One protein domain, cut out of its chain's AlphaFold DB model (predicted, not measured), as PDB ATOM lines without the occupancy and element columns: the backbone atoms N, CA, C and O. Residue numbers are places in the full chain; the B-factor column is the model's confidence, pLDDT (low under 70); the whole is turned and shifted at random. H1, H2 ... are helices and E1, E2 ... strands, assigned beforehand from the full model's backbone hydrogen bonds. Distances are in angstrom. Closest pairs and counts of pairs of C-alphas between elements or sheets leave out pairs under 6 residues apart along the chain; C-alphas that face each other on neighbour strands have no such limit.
ATOM      1  N   THR A 130     134.604 106.668 108.203       54.56
ATOM      2  CA  THR A 130     133.386 107.083 108.916       54.56
ATOM      3  C   THR A 130     132.152 107.116 108.009       54.56
ATOM      4  O   THR A 130     132.133 107.897 107.051       54.56
ATOM      5  N   PRO A 131     131.110 106.307 108.312       52.12
ATOM      6  CA  PRO A 131     129.763 106.459 107.760       52.12
ATOM      7  C   PRO A 131     129.285 107.908 107.892       52.12
ATOM      8  O   PRO A 131     129.739 108.620 108.784       52.12
ATOM      9  N   SER A 132     128.404 108.343 106.986       66.81
ATOM     10  CA  SER A 132     128.033 109.745 106.749       66.81
ATOM     11  C   SER A 132     127.857 110.575 108.032       66.81
ATOM     12  O   SER A 132     126.775 110.621 108.615       66.81
ATOM     13  N   LEU A 133     128.916 111.290 108.432       76.44
ATOM     14  CA  LEU A 133     128.890 112.297 109.508       76.44
ATOM     15  C   LEU A 133     127.821 113.363 109.280       76.44
ATOM     16  O   LEU A 133     127.339 114.009 110.206       76.44
ATOM     17  N   PHE A 134     127.480 113.564 108.014       81.88
ATOM     18  CA  PHE A 134     126.445 114.469 107.598       81.88
ATOM     19  C   PHE A 134     125.115 113.715 107.515       81.88
ATOM     20  O   PHE A 134     125.031 112.712 106.799       81.88
ATOM     21  N   PRO A 135     124.061 114.202 108.191       82.50
ATOM     22  CA  PRO A 135     122.701 113.749 107.935       82.50
ATOM     23  C   PRO A 135     122.371 113.842 106.437       82.50
ATOM     24  O   PRO A 135     122.912 114.723 105.756       82.50
ATOM     25  N   PRO A 136     121.464 113.001 105.912       81.69
ATOM     26  CA  PRO A 136     121.040 113.078 104.518       81.69
ATOM     27  C   PRO A 136     120.664 114.513 104.124       81.69
ATOM     28  O   PRO A 136     119.882 115.173 104.807       81.69
ATOM     29  N   GLY A 137     121.262 115.012 103.040       84.19
ATOM     30  CA  GLY A 137     121.017 116.364 102.528       84.19
ATOM     31  C   GLY A 137     121.743 117.502 103.258       84.19
ATOM     32  O   GLY A 137     121.642 118.644 102.818       84.19
ATOM     33  N   ARG A 138     122.503 117.235 104.328       88.69
ATOM     34  CA  ARG A 138     123.405 118.233 104.920       88.69
ATOM     35  C   ARG A 138     124.797 118.116 104.313       88.69
ATOM     36  O   ARG A 138     125.322 117.027 104.136       88.69
ATOM     37  N   GLU A 139     125.408 119.258 104.028       91.50
ATOM     38  CA  GLU A 139     126.777 119.322 103.492       91.50
ATOM     39  C   GLU A 139     127.743 120.050 104.436       91.50
ATOM     40  O   GLU A 139     128.950 120.058 104.190       91.50
ATOM     41  N   ILE A 140     127.217 120.679 105.493       92.56
ATOM     42  CA  ILE A 140     127.950 121.544 106.420       92.56
ATOM     43  C   ILE A 140     127.477 121.261 107.851       92.56
ATOM     44  O   ILE A 140     126.276 121.224 108.126       92.56
ATOM     45  N   LEU A 141     128.432 121.089 108.760       90.56
ATOM     46  CA  LEU A 141     128.248 121.015 110.202       90.56
ATOM     47  C   LEU A 141     128.852 122.276 110.817       90.56
ATOM     48  O   LEU A 141     130.068 122.483 110.798       90.56
ATOM     49  N   LEU A 142     127.977 123.130 111.339       87.31
ATOM     50  CA  LEU A 142     128.387 124.288 112.121       87.31
ATOM     51  C   LEU A 142     128.953 123.824 113.477       87.31
ATOM     52  O   LEU A 142     128.531 122.774 113.962       87.31
ATOM     53  N   PRO A 143     129.882 124.575 114.092       80.12
ATOM     54  CA  PRO A 143     130.561 124.197 115.330       80.12
ATOM     55  C   PRO A 143     129.598 123.828 116.459       80.12
ATOM     56  O   PRO A 143     129.844 122.869 117.180       80.12
ATOM     57  N   GLU A 144     128.447 124.498 116.551       80.62
ATOM     58  CA  GLU A 144     127.429 124.222 117.570       80.62
ATOM     59  C   GLU A 144     126.846 122.800 117.431       80.62
ATOM     60  O   GLU A 144     126.459 122.177 118.416       80.62
ATOM     61  N   VAL A 145     126.819 122.267 116.207       72.56
ATOM     62  CA  VAL A 145     126.366 120.906 115.881       72.56
ATOM     63  C   VAL A 145     127.542 119.923 115.850       72.56
ATOM     64  O   VAL A 145     127.391 118.762 116.227       72.56
ATOM     65  N   ALA A 146     128.720 120.378 115.419       67.62
ATOM     66  CA  ALA A 146     129.929 119.570 115.307       67.62
ATOM     67  C   ALA A 146     130.409 119.073 116.676       67.62
ATOM     68  O   ALA A 146     130.729 117.893 116.802       67.62
ATOM     69  N   SER A 147     130.370 119.923 117.707       66.56
ATOM     70  CA  SER A 147     130.802 119.567 119.066       66.56
ATOM     71  C   SER A 147     129.963 118.458 119.714       66.56
ATOM     72  O   SER A 147     130.425 117.826 120.657       66.56
ATOM     73  N   GLY A 148     128.750 118.196 119.212       66.75
ATOM     74  CA  GLY A 148     127.909 117.085 119.668       66.75
ATOM     75  C   GLY A 148     128.024 115.805 118.831       66.75
ATOM     76  O   GLY A 148     127.565 114.756 119.275       66.75
ATOM     77  N   GLY A 149     128.599 115.875 117.623       74.62
ATOM     78  CA  GLY A 149     128.590 114.768 116.654       74.62
ATOM     79  C   GLY A 149     129.962 114.242 116.231       74.62
ATOM     80  O   GLY A 149     130.054 113.120 115.740       74.62
ATOM     81  N   LEU A 150     131.029 115.023 116.407       82.25
ATOM     82  CA  LEU A 150     132.395 114.647 116.043       82.25
ATOM     83  C   LEU A 150     133.214 114.351 117.295       82.25
ATOM     84  O   LEU A 150     133.263 115.158 118.220       82.25
ATOM     85  N   SER A 151     133.893 113.204 117.310       86.06
ATOM     86  CA  SER A 151     134.852 112.911 118.372       86.06
ATOM     87  C   SER A 151     136.090 113.805 118.241       86.06
ATOM     88  O   SER A 151     136.497 114.172 117.136       86.06
ATOM     89  N   ASP A 152     136.724 114.126 119.371       83.88
ATOM     90  CA  ASP A 152     137.952 114.936 119.404       83.88
ATOM     91  C   ASP A 152     139.069 114.326 118.536       83.88
ATOM     92  O   ASP A 152     139.771 115.036 117.820       83.88
ATOM     93  N   ALA A 153     139.172 112.993 118.510       85.19
ATOM     94  CA  ALA A 153     140.112 112.277 117.648       85.19
ATOM     95  C   ALA A 153     139.899 112.600 116.158       85.19
ATOM     96  O   ALA A 153     140.851 112.923 115.454       85.19
ATOM     97  N   MET A 154     138.645 112.611 115.693       85.12
ATOM     98  CA  MET A 154     138.334 112.943 114.302       85.12
ATOM     99  C   MET A 154     138.648 114.400 113.967       85.12
ATOM    100  O   MET A 154     139.129 114.690 112.873       85.12
ATOM    101  N   LEU A 155     138.394 115.327 114.895       86.38
ATOM    102  CA  LEU A 155     138.760 116.732 114.708       86.38
ATOM    103  C   LEU A 155     140.278 116.903 114.603       86.38
ATOM    104  O   LEU A 155     140.740 117.649 113.738       86.38
ATOM    105  N   ARG A 156     141.057 116.188 115.424       86.56
ATOM    106  CA  ARG A 156     142.526 116.179 115.338       86.56
ATOM    107  C   ARG A 156     143.013 115.624 114.003       86.56
ATOM    108  O   ARG A 156     143.885 116.230 113.386       86.56
ATOM    109  N   ASP A 157     142.419 114.543 113.513       85.81
ATOM    110  CA  ASP A 157     142.793 113.984 112.214       85.81
ATOM    111  C   ASP A 157     142.504 114.961 111.061       85.81
ATOM    112  O   ASP A 157     143.347 115.191 110.192       85.81
ATOM    113  N   LEU A 158     141.340 115.616 111.081       86.88
ATOM    114  CA  LEU A 158     140.995 116.640 110.090       86.88
ATOM    115  C   LEU A 158     141.868 117.903 110.220       86.88
ATOM    116  O   LEU A 158     142.154 118.585 109.228       86.88
ATOM    117  N   PHE A 159     142.331 118.220 111.430       89.19
ATOM    118  CA  PHE A 159     143.317 119.273 111.657       89.19
ATOM    119  C   PHE A 159     144.667 118.937 111.010       89.19
ATOM    120  O   PHE A 159     145.284 119.817 110.402       89.19
ATOM    121  N   VAL A 160     145.106 117.675 111.063       88.44
ATOM    122  CA  VAL A 160     146.318 117.220 110.358       88.44
ATOM    123  C   VAL A 160     146.178 117.421 108.847       88.44
ATOM    124  O   VAL A 160     147.116 117.920 108.222       88.44
ATOM    125  N   GLU A 161     145.009 117.132 108.260       89.19
ATOM    126  CA  GLU A 161     144.752 117.429 106.840       89.19
ATOM    127  C   GLU A 161     144.886 118.931 106.544       89.19
ATOM    128  O   GLU A 161     145.551 119.329 105.589       89.19
ATOM    129  N   THR A 162     144.337 119.791 107.403       90.44
ATOM    130  CA  THR A 162     144.465 121.250 107.248       90.44
ATOM    131  C   THR A 162     145.928 121.697 107.326       90.44
ATOM    132  O   THR A 162     146.377 122.513 106.518       90.44
ATOM    133  N   CYS A 163     146.706 121.129 108.253       88.50
ATOM    134  CA  CYS A 163     148.140 121.392 108.371       88.50
ATOM    135  C   CYS A 163     148.918 120.946 107.130       88.50
ATOM    136  O   CYS A 163     149.855 121.633 106.720       88.50
ATOM    137  N   PHE A 164     148.534 119.825 106.515       89.12
ATOM    138  CA  PHE A 164     149.125 119.368 105.261       89.12
ATOM    139  C   PHE A 164     148.951 120.416 104.154       89.12
ATOM    140  O   PHE A 164     149.935 120.830 103.546       89.12
ATOM    141  N   PHE A 165     147.734 120.922 103.946       90.62
ATOM    142  CA  PHE A 165     147.487 121.956 102.935       90.62
ATOM    143  C   PHE A 165     148.157 123.293 103.268       90.62
ATOM    144  O   PHE A 165     148.693 123.944 102.373       90.62
ATOM    145  N   ALA A 166     148.210 123.676 104.547       89.12
ATOM    146  CA  ALA A 166     148.934 124.869 104.979       89.12
ATOM    147  C   ALA A 166     150.429 124.801 104.625       89.12
ATOM    148  O   ALA A 166     151.009 125.801 104.202       89.12
ATOM    149  N   ARG A 167     151.048 123.616 104.724       85.56
ATOM    150  CA  ARG A 167     152.444 123.396 104.298       85.56
ATOM    151  C   ARG A 167     152.639 123.527 102.791       85.56
ATOM    152  O   ARG A 167     153.719 123.911 102.365       85.56
ATOM    153  N   LEU A 168     151.605 123.244 102.002       84.50
ATOM    154  CA  LEU A 168     151.598 123.478 100.555       84.50
ATOM    155  C   LEU A 168     151.305 124.948 100.191       84.50
ATOM    156  O   LEU A 168     151.173 125.274  99.016       84.50
ATOM    157  N   GLY A 169     151.191 125.842 101.180       88.19
ATOM    158  CA  GLY A 169     150.934 127.268 100.972       88.19
ATOM    159  C   GLY A 169     149.455 127.628 100.827       88.19
ATOM    160  O   GLY A 169     149.126 128.795 100.613       88.19
ATOM    161  N   PHE A 170     148.541 126.665 100.978       91.75
ATOM    162  CA  PHE A 170     147.116 126.961 100.948       91.75
ATOM    163  C   PHE A 170     146.659 127.588 102.260       91.75
ATOM    164  O   PHE A 170     146.942 127.103 103.353       91.75
ATOM    165  N   LEU A 171     145.866 128.649 102.149       92.44
ATOM    166  CA  LEU A 171     145.228 129.257 103.308       92.44
ATOM    167  C   LEU A 171     144.109 128.367 103.882       92.44
ATOM    168  O   LEU A 171     143.877 128.363 105.086       92.44
ATOM    169  N   GLN A 172     143.400 127.637 103.028       94.50
ATOM    170  CA  GLN A 172     142.347 126.687 103.387       94.50
ATOM    171  C   GLN A 172     142.473 125.457 102.480       94.50
ATOM    172  O   GLN A 172     142.905 125.611 101.335       94.50
ATOM    173  N   PRO A 173     142.106 124.258 102.950       95.00
ATOM    174  CA  PRO A 173     142.187 123.040 102.148       95.00
ATOM    175  C   PRO A 173     141.214 123.095 100.954       95.00
ATOM    176  O   PRO A 173     140.014 123.133 101.182       95.00
ATOM    177  N   PRO A 174     141.660 123.074  99.681       95.00
ATOM    178  CA  PRO A 174     140.772 123.182  98.513       95.00
ATOM    179  C   PRO A 174     139.858 121.963  98.302       95.00
ATOM    180  O   PRO A 174     138.878 122.042  97.561       95.00
ATOM    181  N   SER A 175     140.203 120.827  98.905       95.12
ATOM    182  CA  SER A 175     139.493 119.551  98.841       95.12
ATOM    183  C   SER A 175     139.952 118.659 100.005       95.12
ATOM    184  O   SER A 175     140.833 119.045 100.774       95.12
ATOM    185  N   CYS A 176     139.366 117.468 100.165       94.06
ATOM    186  CA  CYS A 176     139.899 116.479 101.106       94.06
ATOM    187  C   CYS A 176     141.220 115.888 100.592       94.06
ATOM    188  O   CYS A 176     141.463 115.828  99.380       94.06
ATOM    189  N   LEU A 177     142.049 115.366 101.500       89.56
ATOM    190  CA  LEU A 177     143.359 114.820 101.135       89.56
ATOM    191  C   LEU A 177     143.266 113.647 100.135       89.56
ATOM    192  O   LEU A 177     144.118 113.514  99.261       89.56
ATOM    193  N   SER A 178     142.197 112.843 100.190       89.44
ATOM    194  CA  SER A 178     141.933 111.765  99.219       89.44
ATOM    195  C   SER A 178     141.711 112.289  97.791       89.44
ATOM    196  O   SER A 178     142.252 111.735  96.829       89.44
ATOM    197  N   CYS A 179     140.957 113.384  97.630       90.12
ATOM    198  CA  CYS A 179     140.774 114.018  96.322       90.12
ATOM    199  C   CYS A 179     142.068 114.673  95.833       90.12
ATOM    200  O   CYS A 179     142.438 114.451  94.684       90.12
ATOM    201  N   ALA A 180     142.785 115.392  96.702       90.62
ATOM    202  CA  ALA A 180     144.068 116.000  96.354       90.62
ATOM    203  C   ALA A 180     145.114 114.958  95.918       90.62
ATOM    204  O   ALA A 180     145.789 115.135  94.907       90.62
ATOM    205  N   TYR A 181     145.209 113.825  96.623       86.31
ATOM    206  CA  TYR A 181     146.100 112.730  96.230       86.31
ATOM    207  C   TYR A 181     145.721 112.158  94.861       86.31
ATOM    208  O   TYR A 181     146.583 111.951  94.008       86.31
ATOM    209  N   ARG A 182     144.423 111.930  94.623       85.88
ATOM    210  CA  ARG A 182     143.938 111.437  93.331       85.88
ATOM    211  C   ARG A 182     144.306 112.395  92.200       85.88
ATOM    212  O   ARG A 182     144.811 111.938  91.181       85.88
ATOM    213  N   GLU A 183     144.116 113.697  92.393       84.19
ATOM    214  CA  GLU A 183     144.508 114.722  91.420       84.19
ATOM    215  C   GLU A 183     145.999 114.650  91.084       84.19
ATOM    216  O   GLU A 183     146.340 114.494  89.910       84.19
ATOM    217  N   ALA A 184     146.857 114.628  92.109       82.38
ATOM    218  CA  ALA A 184     148.306 114.544  91.948       82.38
ATOM    219  C   ALA A 184     148.745 113.267  91.210       82.38
ATOM    220  O   ALA A 184     149.588 113.314  90.317       82.38
ATOM    221  N   THR A 185     148.146 112.110  91.525       80.50
ATOM    222  CA  THR A 185     148.507 110.843  90.858       80.50
ATOM    223  C   THR A 185     148.123 110.784  89.389       80.50
ATOM    224  O   THR A 185     148.697 109.994  88.642       80.50
ATOM    225  N   VAL A 186     147.121 111.554  88.970       77.00
ATOM    226  CA  VAL A 186     146.717 111.570  87.568       77.00
ATOM    227  C   VAL A 186     147.588 112.556  86.776       77.00
ATOM    228  O   VAL A 186     147.876 112.281  85.618       77.00
ATOM    229  N   GLU A 187     148.075 113.640  87.389       74.12
ATOM    230  CA  GLU A 187     149.067 114.542  86.771       74.12
ATOM    231  C   GLU A 187     150.426 113.862  86.541       74.12
ATOM    232  O   GLU A 187     151.000 113.977  85.459       74.12
ATOM    233  N   ASP A 188     150.898 113.068  87.507       74.12
ATOM    234  CA  ASP A 188     152.201 112.378  87.454       74.12
ATOM    235  C   ASP A 188     152.314 111.361  86.301       74.12
ATOM    236  O   ASP A 188     153.406 110.951  85.918       74.12
ATOM    237  N   ARG A 189     151.190 110.959  85.692       75.94
ATOM    238  CA  ARG A 189     151.192 110.023  84.556       75.94
ATOM    239  C   ARG A 189     151.708 110.637  83.257       75.94
ATOM    240  O   ARG A 189     151.849 109.892  82.290       75.94
ATOM    241  N   GLY A 190     151.925 111.955  83.196       76.62
ATOM    242  CA  GLY A 190     152.508 112.652  82.040       76.62
ATOM    243  C   GLY A 190     151.705 112.545  80.737       76.62
ATOM    244  O   GLY A 190     152.121 113.070  79.707       76.62
ATOM    245  N   ARG A 191     150.551 111.871  80.757       83.19
ATOM    246  CA  ARG A 191     149.656 111.735  79.615       83.19
ATOM    247  C   ARG A 191     148.592 112.831  79.702       83.19
ATOM    248  O   ARG A 191     147.955 112.948  80.752       83.19
ATOM    249  N   PRO A 192     148.343 113.580  78.613       79.88
ATOM    250  CA  PRO A 192     147.182 114.454  78.526       79.88
ATOM    251  C   PRO A 192     145.924 113.638  78.824       79.88
ATOM    252  O   PRO A 192     145.716 112.580  78.221       79.88
ATOM    253  N   ARG A 193     145.112 114.101  79.775       83.06
ATOM    254  CA  ARG A 193     143.842 113.441  80.076       83.06
ATOM    255  C   ARG A 193     142.925 113.570  78.872       83.06
ATOM    256  O   ARG A 193     142.918 114.596  78.189       83.06
ATOM    257  N   SER A 194     142.133 112.536  78.609       91.25
ATOM    258  CA  SER A 194     141.003 112.734  77.707       91.25
ATOM    259  C   SER A 194     139.976 113.645  78.384       91.25
ATOM    260  O   SER A 194     139.851 113.666  79.613       91.25
ATOM    261  N   LYS A 195     139.193 114.370  77.583       92.25
ATOM    262  CA  LYS A 195     138.066 115.166  78.089       92.25
ATOM    263  C   LYS A 195     137.118 114.321  78.956       92.25
ATOM    264  O   LYS A 195     136.648 114.786  79.991       92.25
ATOM    265  N   ASP A 196     136.904 113.061  78.579       91.88
ATOM    266  CA  ASP A 196     136.056 112.126  79.325       91.88
ATOM    267  C   ASP A 196     136.628 111.789  80.711       91.88
ATOM    268  O   ASP A 196     135.880 111.723  81.690       91.88
ATOM    269  N   GLU A 197     137.950 111.612  80.825       88.94
ATOM    270  CA  GLU A 197     138.632 111.388  82.106       88.94
ATOM    271  C   GLU A 197     138.560 112.627  83.007       88.94
ATOM    272  O   GLU A 197     138.310 112.511  84.209       88.94
ATOM    273  N   GLU A 198     138.731 113.825  82.442       87.88
ATOM    274  CA  GLU A 198     138.579 115.084  83.178       87.88
ATOM    275  C   GLU A 198     137.153 115.278  83.696       87.88
ATOM    276  O   GLU A 198     136.954 115.596  84.873       87.88
ATOM    277  N   ASP A 199     136.156 115.039  82.842       88.31
ATOM    278  CA  ASP A 199     134.739 115.130  83.185       88.31
ATOM    279  C   ASP A 199     134.339 114.090  84.238       88.31
ATOM    280  O   ASP A 199     133.514 114.370  85.116       88.31
ATOM    281  N   TYR A 200     134.909 112.887  84.175       88.88
ATOM    282  CA  TYR A 200     134.715 111.851  85.186       88.88
ATOM    283  C   TYR A 200     135.304 112.274  86.538       88.88
ATOM    284  O   TYR A 200     134.618 112.233  87.562       88.88
ATOM    285  N   GLU A 201     136.551 112.746  86.553       86.94
ATOM    286  CA  GLU A 201     137.226 113.162  87.782       86.94
ATOM    287  C   GLU A 201     136.598 114.411  88.409       86.94
ATOM    288  O   GLU A 201     136.504 114.518  89.637       86.94
ATOM    289  N   ARG A 202     136.108 115.348  87.590       86.88
ATOM    290  CA  ARG A 202     135.303 116.482  88.059       86.88
ATOM    291  C   ARG A 202     134.021 116.000  88.738       86.88
ATOM    292  O   ARG A 202     133.813 116.332  89.903       86.88
ATOM    293  N   ARG A 203     133.223 115.148  88.079       89.88
ATOM    294  CA  ARG A 203     131.986 114.587  88.657       89.88
ATOM    295  C   ARG A 203     132.246 113.845  89.966       89.88
ATOM    296  O   ARG A 203     131.511 114.011  90.934       89.88
ATOM    297  N   LYS A 204     133.335 113.082  90.038       89.00
ATOM    298  CA  LYS A 204     133.726 112.358  91.252       89.00
ATOM    299  C   LYS A 204     134.092 113.292  92.410       89.00
ATOM    300  O   LYS A 204     133.806 112.973  93.561       89.00
ATOM    301  N   ARG A 205     134.711 114.445  92.134       85.94
ATOM    302  CA  ARG A 205     134.971 115.493  93.144       85.94
ATOM    303  C   ARG A 205     133.686 116.174  93.592       85.94
ATOM    304  O   ARG A 205     133.476 116.346  94.788       85.94
ATOM    305  N   GLU A 206     132.803 116.480  92.651       89.44
ATOM    306  CA  GLU A 206     131.484 117.060  92.924       89.44
ATOM    307  C   GLU A 206     130.559 116.119  93.707       89.44
ATOM    308  O   GLU A 206     129.593 116.579  94.301       89.44
ATOM    309  N   GLN A 207     130.847 114.820  93.737       92.12
ATOM    310  CA  GLN A 207     130.116 113.823  94.525       92.12
ATOM    311  C   GLN A 207     130.835 113.452  95.833       92.12
ATOM    312  O   GLN A 207     130.332 112.639  96.606       92.12
ATOM    313  N   CYS A 208     132.016 114.020  96.100       93.12
ATOM    314  CA  CYS A 208     132.810 113.648  97.262       93.12
ATOM    315  C   CYS A 208     132.223 114.229  98.555       93.12
ATOM    316  O   CYS A 208     132.211 115.442  98.768       93.12
ATOM    317  N   SER A 209     131.795 113.342  99.450       93.69
ATOM    318  CA  SER A 209     131.211 113.676 100.753       93.69
ATOM    319  C   SER A 209     132.201 113.604 101.921       93.69
ATOM    320  O   SER A 209     131.786 113.739 103.071       93.69
ATOM    321  N   HIS A 210     133.500 113.404 101.661       92.19
ATOM    322  CA  HIS A 210     134.490 113.348 102.741       92.19
ATOM    323  C   HIS A 210     134.508 114.662 103.534       92.19
ATOM    324  O   HIS A 210     134.497 115.728 102.912       92.19
ATOM    325  N   PRO A 211     134.542 114.601 104.875       93.06
ATOM    326  CA  PRO A 211     134.649 115.783 105.717       93.06
ATOM    327  C   PRO A 211     135.978 116.506 105.483       93.06
ATOM    328  O   PRO A 211     137.016 115.887 105.271       93.06
ATOM    329  N   VAL A 212     135.922 117.829 105.554       93.56
ATOM    330  CA  VAL A 212     137.051 118.749 105.468       93.56
ATOM    331  C   VAL A 212     136.836 119.817 106.534       93.56
ATOM    332  O   VAL A 212     135.758 120.414 106.619       93.56
ATOM    333  N   VAL A 213     137.851 120.055 107.362       93.19
ATOM    334  CA  VAL A 213     137.840 121.176 108.310       93.19
ATOM    335  C   VAL A 213     138.091 122.474 107.553       93.19
ATOM    336  O   VAL A 213     139.014 122.581 106.751       93.19
ATOM    337  N   TRP A 214     137.266 123.474 107.833       94.75
ATOM    338  CA  TRP A 214     137.345 124.795 107.236       94.75
ATOM    339  C   TRP A 214     137.234 125.861 108.322       94.75
ATOM    340  O   TRP A 214     136.361 125.792 109.185       94.75
ATOM    341  N   ARG A 215     138.095 126.882 108.293       94.50
ATOM    342  CA  ARG A 215     137.998 127.976 109.281       94.50
ATOM    343  C   ARG A 215     136.959 128.999 108.832       94.50
ATOM    344  O   ARG A 215     137.036 129.473 107.698       94.50
ATOM    345  N   ARG A 216     136.041 129.394 109.722       94.88
ATOM    346  CA  ARG A 216     135.104 130.512 109.479       94.88
ATOM    347  C   ARG A 216     135.862 131.790 109.136       94.88
ATOM    348  O   ARG A 216     135.437 132.530 108.258       94.88
ATOM    349  N   ASP A 217     136.994 132.013 109.796       95.31
ATOM    350  CA  ASP A 217     137.903 133.124 109.545       95.31
ATOM    351  C   ASP A 217     139.326 132.586 109.372       95.31
ATOM    352  O   ASP A 217     139.925 132.049 110.304       95.31
ATOM    353  N   ALA A 218     139.883 132.705 108.166       93.81
ATOM    354  CA  ALA A 218     141.225 132.201 107.894       93.81
ATOM    355  C   ALA A 218     142.348 133.082 108.458       93.81
ATOM    356  O   ALA A 218     143.515 132.681 108.420       93.81
ATOM    357  N   THR A 219     142.022 134.279 108.950       92.69
ATOM    358  CA  THR A 219     142.986 135.150 109.634       92.69
ATOM    359  C   THR A 219     143.259 134.680 111.062       92.69
ATOM    360  O   THR A 219     144.328 134.955 111.602       92.69
ATOM    361  N   VAL A 220     142.345 133.894 111.642       90.75
ATOM    362  CA  VAL A 220     142.499 133.308 112.974       90.75
ATOM    363  C   VAL A 220     143.407 132.079 112.901       90.75
ATOM    364  O   VAL A 220     143.195 131.161 112.096       90.75
ATOM    365  N   LEU A 221     144.446 132.068 113.740       86.81
ATOM    366  CA  LEU A 221     145.348 130.928 113.880       86.81
ATOM    367  C   LEU A 221     144.623 129.762 114.548       86.81
ATOM    368  O   LEU A 221     143.963 129.930 115.570       86.81
ATOM    369  N   LEU A 222     144.772 128.576 113.963       86.31
ATOM    370  CA  LEU A 222     144.156 127.364 114.475       86.31
ATOM    371  C   LEU A 222     145.111 126.655 115.436       86.31
ATOM    372  O   LEU A 222     146.247 126.364 115.061       86.31
ATOM    373  N   HIS A 223     144.651 126.382 116.658       84.44
ATOM    374  CA  HIS A 223     145.421 125.661 117.671       84.44
ATOM    375  C   HIS A 223     144.866 124.237 117.839       84.44
ATOM    376  O   HIS A 223     143.647 124.095 117.950       84.44
ATOM    377  N   PRO A 224     145.714 123.192 117.904       82.06
ATOM    378  CA  PRO A 224     145.263 121.797 118.003       82.06
ATOM    379  C   PRO A 224     144.453 121.495 119.271       82.06
ATOM    380  O   PRO A 224     143.628 120.592 119.273       82.06
ATOM    381  N   GLU A 225     144.658 122.259 120.344       83.44
ATOM    382  CA  GLU A 225     143.919 122.090 121.608       83.44
ATOM    383  C   GLU A 225     142.604 122.885 121.652       83.44
ATOM    384  O   GLU A 225     141.814 122.719 122.574       83.44
ATOM    385  N   LYS A 226     142.367 123.765 120.670       83.75
ATOM    386  CA  LYS A 226     141.200 124.666 120.617       83.75
ATOM    387  C   LYS A 226     140.353 124.426 119.366       83.75
ATOM    388  O   LYS A 226     139.826 125.356 118.761       83.75
ATOM    389  N   LEU A 227     140.255 123.165 118.942       78.88
ATOM    390  CA  LEU A 227     139.486 122.776 117.754       78.88
ATOM    391  C   LEU A 227     137.968 122.810 117.993       78.88
ATOM    392  O   LEU A 227     137.211 122.919 117.036       78.88
ATOM    393  N   GLY A 228     137.527 122.746 119.253       68.75
ATOM    394  CA  GLY A 228     136.110 122.831 119.624       68.75
ATOM    395  C   GLY A 228     135.518 124.245 119.594       68.75
ATOM    396  O   GLY A 228     134.308 124.399 119.759       68.75
ATOM    397  N   ASP A 229     136.342 125.276 119.390       71.31
ATOM    398  CA  ASP A 229     135.886 126.663 119.389       71.31
ATOM    399  C   ASP A 229     135.061 126.986 118.130       71.31
ATOM    400  O   ASP A 229     135.227 126.397 117.058       71.31
ATOM    401  N   SER A 230     134.214 128.016 118.223       67.00
ATOM    402  CA  SER A 230     133.291 128.491 117.174       67.00
ATOM    403  C   SER A 230     133.960 128.947 115.862       67.00
ATOM    404  O   SER A 230     133.281 129.461 114.967       67.00
ATOM    405  N   ALA A 231     135.282 128.810 115.752       83.69
ATOM    406  CA  ALA A 231     136.100 129.212 114.618       83.69
ATOM    407  C   ALA A 231     136.135 128.169 113.486       83.69
ATOM    408  O   ALA A 231     136.494 128.525 112.360       83.69
ATOM    409  N   LEU A 232     135.768 126.911 113.751       89.81
ATOM    410  CA  LEU A 232     135.787 125.836 112.757       89.81
ATOM    411  C   LEU A 232     134.400 125.470 112.245       89.81
ATOM    412  O   LEU A 232     133.418 125.511 112.970       89.81
ATOM    413  N   VAL A 233     134.347 125.060 110.983       93.00
ATOM    414  CA  VAL A 233     133.210 124.414 110.330       93.00
ATOM    415  C   VAL A 233     133.724 123.113 109.730       93.00
ATOM    416  O   VAL A 233     134.816 123.087 109.165       93.00
ATOM    417  N   VAL A 234     132.943 122.041 109.819       93.25
ATOM    418  CA  VAL A 234     133.241 120.806 109.085       93.25
ATOM    419  C   VAL A 234     132.296 120.728 107.900       93.25
ATOM    420  O   VAL A 234     131.080 120.708 108.066       93.25
ATOM    421  N   ALA A 235     132.842 120.725 106.693       95.06
ATOM    422  CA  ALA A 235     132.075 120.710 105.455       95.06
ATOM    423  C   ALA A 235     132.463 119.504 104.603       95.06
ATOM    424  O   ALA A 235     133.534 118.927 104.767       95.06
ATOM    425  N   THR A 236     131.590 119.097 103.692       95.38
ATOM    426  CA  THR A 236     131.948 118.080 102.699       95.38
ATOM    427  C   THR A 236     132.963 118.640 101.701       95.38
ATOM    428  O   THR A 236     132.946 119.830 101.371       95.38
ATOM    429  N   CYS A 237     133.812 117.772 101.153       95.56
ATOM    430  CA  CYS A 237     134.753 118.112 100.087       95.56
ATOM    431  C   CYS A 237     134.050 118.798  98.903       95.56
ATOM    432  O   CYS A 237     134.582 119.750  98.333       95.56
ATOM    433  N   ARG A 238     132.837 118.351  98.556       95.50
ATOM    434  CA  ARG A 238     131.979 119.001  97.561       95.50
ATOM    435  C   ARG A 238     131.672 120.459  97.911       95.50
ATOM    436  O   ARG A 238     131.856 121.328  97.058       95.50
ATOM    437  N   ALA A 239     131.189 120.726  99.127       96.25
ATOM    438  CA  ALA A 239     130.824 122.076  99.562       96.25
ATOM    439  C   ALA A 239     132.038 123.011  99.568       96.25
ATOM    440  O   ALA A 239     131.971 124.127  99.058       96.25
ATOM    441  N   VAL A 240     133.176 122.508 100.044       96.38
ATOM    442  CA  VAL A 240     134.458 123.215  99.993       96.38
ATOM    443  C   VAL A 240     134.862 123.561  98.556       96.38
ATOM    444  O   VAL A 240     135.233 124.700  98.276       96.38
ATOM    445  N   GLY A 241     134.730 122.619  97.619       95.12
ATOM    446  CA  GLY A 241     135.003 122.881  96.206       95.12
ATOM    447  C   GLY A 241     134.115 123.986  95.620       95.12
ATOM    448  O   GLY A 241     134.591 124.796  94.827       95.12
ATOM    449  N   ALA A 242     132.844 124.052  96.028       95.25
ATOM    450  CA  ALA A 242     131.919 125.112  95.624       95.25
ATOM    451  C   ALA A 242     132.331 126.480  96.194       95.25
ATOM    452  O   ALA A 242     132.475 127.445  95.442       95.25
ATOM    453  N   TRP A 243     132.655 126.552  97.488       96.69
ATOM    454  CA  TRP A 243     133.201 127.764  98.109       96.69
ATOM    455  C   TRP A 243     134.476 128.249  97.422       96.69
ATOM    456  O   TRP A 243     134.641 129.444  97.170       96.69
ATOM    457  N   MET A 244     135.362 127.324  97.043       95.00
ATOM    458  CA  MET A 244     136.570 127.652  96.294       95.00
ATOM    459  C   MET A 244     136.276 128.211  94.905       95.00
ATOM    460  O   MET A 244     137.101 128.966  94.406       95.00
ATOM    461  N   ARG A 245     135.115 127.942  94.299       94.50
ATOM    462  CA  ARG A 245     134.666 128.575  93.045       94.50
ATOM    463  C   ARG A 245     133.887 129.879  93.250       94.50
ATOM    464  O   ARG A 245     133.592 130.551  92.271       94.50
ATOM    465  N   GLY A 246     133.623 130.273  94.497       95.44
ATOM    466  CA  GLY A 246     132.778 131.429  94.812       95.44
ATOM    467  C   GLY A 246     131.282 131.126  94.712       95.44
ATOM    468  O   GLY A 246     130.487 132.043  94.552       95.44
ATOM    469  N   GLU A 247     130.902 129.850  94.787       96.81
ATOM    470  CA  GLU A 247     129.509 129.417  94.840       96.81
ATOM    471  C   GLU A 247     129.027 129.358  96.294       96.81
ATOM    472  O   GLU A 247     129.777 129.002  97.210       96.81
ATOM    473  N   GLU A 248     127.748 129.661  96.502       97.06
ATOM    474  CA  GLU A 248     127.080 129.450  97.780       97.06
ATOM    475  C   GLU A 248     126.799 127.957  98.008       97.06
ATOM    476  O   GLU A 248     126.305 127.251  97.123       97.06
ATOM    477  N   ARG A 249     127.052 127.480  99.234       95.88
ATOM    478  CA  ARG A 249     126.572 126.175  99.708       95.88
ATOM    479  C   ARG A 249     126.094 126.242 101.148       95.88
ATOM    480  O   ARG A 249     126.775 126.787 102.012       95.88
ATOM    481  N   GLY A 250     124.910 125.668 101.384       92.69
ATOM    482  CA  GLY A 250     124.233 125.626 102.683       92.69
ATOM    483  C   GLY A 250     124.116 126.988 103.373       92.69
ATOM    484  O   GLY A 250     124.369 127.079 104.572       92.69
ATOM    485  N   GLY A 251     123.770 128.038 102.617       95.62
ATOM    486  CA  GLY A 251     123.597 129.399 103.137       95.62
ATOM    487  C   GLY A 251     124.900 130.137 103.451       95.62
ATOM    488  O   GLY A 251     124.858 131.208 104.056       95.62
ATOM    489  N   LEU A 252     126.057 129.563 103.102       96.81
ATOM    490  CA  LEU A 252     127.371 130.151 103.331       96.81
ATOM    491  C   LEU A 252     128.125 130.341 102.018       96.81
ATOM    492  O   LEU A 252     128.126 129.472 101.142       96.81
ATOM    493  N   LEU A 253     128.841 131.458 101.942       97.00
ATOM    494  CA  LEU A 253     129.710 131.828 100.839       97.00
ATOM    495  C   LEU A 253     131.104 132.167 101.372       97.00
ATOM    496  O   LEU A 253     131.260 132.857 102.380       97.00
ATOM    497  N   TRP A 254     132.141 131.703 100.679       97.38
ATOM    498  CA  TRP A 254     133.512 132.089 100.991       97.38
ATOM    499  C   TRP A 254     133.868 133.426 100.340       97.38
ATOM    500  O   TRP A 254     134.006 133.532  99.121       97.38
ATOM    501  N   ASN A 255     134.077 134.452 101.163       97.19
ATOM    502  CA  ASN A 255     134.563 135.741 100.700       97.19
ATOM    503  C   ASN A 255     136.097 135.720 100.623       97.19
ATOM    504  O   ASN A 255     136.794 135.753 101.639       97.19
ATOM    505  N   ARG A 256     136.633 135.695  99.397       94.88
ATOM    506  CA  ARG A 256     138.082 135.653  99.137       94.88
ATOM    507  C   ARG A 256     138.828 136.915  99.589       94.88
ATOM    508  O   ARG A 256     140.011 136.820  99.905       94.88
ATOM    509  N   VAL A 257     138.156 138.068  99.621       95.38
ATOM    510  CA  VAL A 257     138.754 139.357 100.006       95.38
ATOM    511  C   VAL A 257     138.920 139.423 101.518       95.38
ATOM    512  O   VAL A 257     140.022 139.651 102.012       95.38
ATOM    513  N   THR A 258     137.845 139.163 102.264       96.81
ATOM    514  CA  THR A 258     137.879 139.187 103.734       96.81
ATOM    515  C   THR A 258     138.475 137.917 104.330       96.81
ATOM    516  O   THR A 258     138.852 137.922 105.498       96.81
ATOM    517  N   LYS A 259     138.596 136.849 103.529       96.69
ATOM    518  CA  LYS A 259     139.055 135.517 103.937       96.69
ATOM    519  C   LYS A 259     138.173 134.931 105.046       96.69
ATOM    520  O   LYS A 259     138.678 134.345 106.010       96.69
ATOM    521  N   LYS A 260     136.855 135.097 104.898       97.12
ATOM    522  CA  LYS A 260     135.840 134.624 105.848       97.12
ATOM    523  C   LYS A 260     134.687 133.923 105.141       97.12
ATOM    524  O   LYS A 260     134.326 134.285 104.022       97.12
ATOM    525  N   LEU A 261     134.086 132.951 105.821       96.38
ATOM    526  CA  LEU A 261     132.750 132.469 105.487       96.38
ATOM    527  C   LEU A 261     131.734 133.517 105.937       96.38
ATOM    528  O   LEU A 261     131.694 133.893 107.108       96.38
ATOM    529  N   VAL A 262     130.925 133.984 104.996       96.31
ATOM    530  CA  VAL A 262     129.817 134.909 105.232       96.31
ATOM    531  C   VAL A 262     128.504 134.200 104.934       96.31
ATOM    532  O   VAL A 262     128.476 133.229 104.177       96.31
ATOM    533  N   LYS A 263     127.417 134.669 105.544       95.38
ATOM    534  CA  LYS A 263     126.076 134.250 105.139       95.38
ATOM    535  C   LYS A 263     125.805 134.845 103.754       95.38
ATOM    536  O   LYS A 263     126.106 136.025 103.564       95.38
ATOM    537  N   ALA A 264     125.371 134.008 102.818       89.56
ATOM    538  CA  ALA A 264     125.043 134.436 101.460       89.56
ATOM    539  C   ALA A 264     123.778 135.303 101.426       89.56
ATOM    540  O   ALA A 264     122.942 135.159 102.354       89.56
TER     541      ALA A 264
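What this domain is: This is residues 130 to 264 of the 264 residues of a protein of Trieres chinensis (UniProt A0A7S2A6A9). A small two-stranded hairpin, E1 and E2, sits in the middle of a compact body, with helices H1, H2 and H5 round it and a second hairpin, E3 and E4, beyond H5. Two helices running opposite ways, H3 and H4, make a loosely spaced arm, and residues 187 to 196 at its far end stick out. The printed part has 135 residues with five named helices and four named strands, in the order H1 H2 H3 H4 E1 E2 H5 E3 E4; the class is mixed, and both two-stranded sheets are antiparallel. The whole is compact, with a radius of gyration of the C-alphas of 15.1 A and spans of 45 by 35 by 30 A.

How they stand to each other: Start at residues 140 to 141, which pair antiparallel with residues 234 to 235 of E2, residues 232 to 236. H1, residues 143 to 149, touches no helix; its closest C-alpha pair with E2 is Pro 143 and Val 233, 5.7 A. Next look at H2, residues 152 to 167, whose closest C-alphas with E1, residues 211 to 215, are Leu 158 and Val 213, 5.8 A. H3, residues 177 to 187, and H4, residues 195 to 206, are close but not clearly touching, closest at the C-alphas of Cys 179 and Arg 205, 6.8 A, with a shallow tilt of 9 degrees, opposite ways. H4 touches H5, residues 237 to 245, with residues 205 to 206 alone; the closest C-alphas, Glu 206 and Arg 238, are 5.1 A apart, and the tilt of 71 degrees is only just about perpendicular. E1 and E2 form a hairpin, with N 212 and O 235 within hydrogen-bond range at 2.7 A. E3, residues 252 to 255, comes closest to H5 at the C-alphas of Trp 254 and Trp 243, 5.2 A. It forms a hairpin with E4, residues 260 to 263, where N 253 and O 262 are within hydrogen-bond range at 2.9 A. In H2, H3, H4 and H5 every O i to N i+4 pair is within hydrogen-bond range; in H1 2 of 3 are.

Where its parts are: Find C-alpha 143 at (130.561, 124.197, 115.330), where H1 begins. H2 then runs 22.6 A from first to last C-alpha, H3 15.5 A and H4 16.3 A. E1 spans 13.1 A, E2 13.3 A and H5 12.6 A. E4 ends at C-alpha 263, (126.076, 134.250, 105.139).

The domain as a whole: The C-alphas of Gly 148 and Arg 191, 45.9 A apart, are the two farthest apart. The printed part has no cut, and the link from E1 to E2, 16 residues, is long. Mean pLDDT of the printed part is 87.6; look for values under 70 at residues 130 to 132, 146 to 148, 228 and 230.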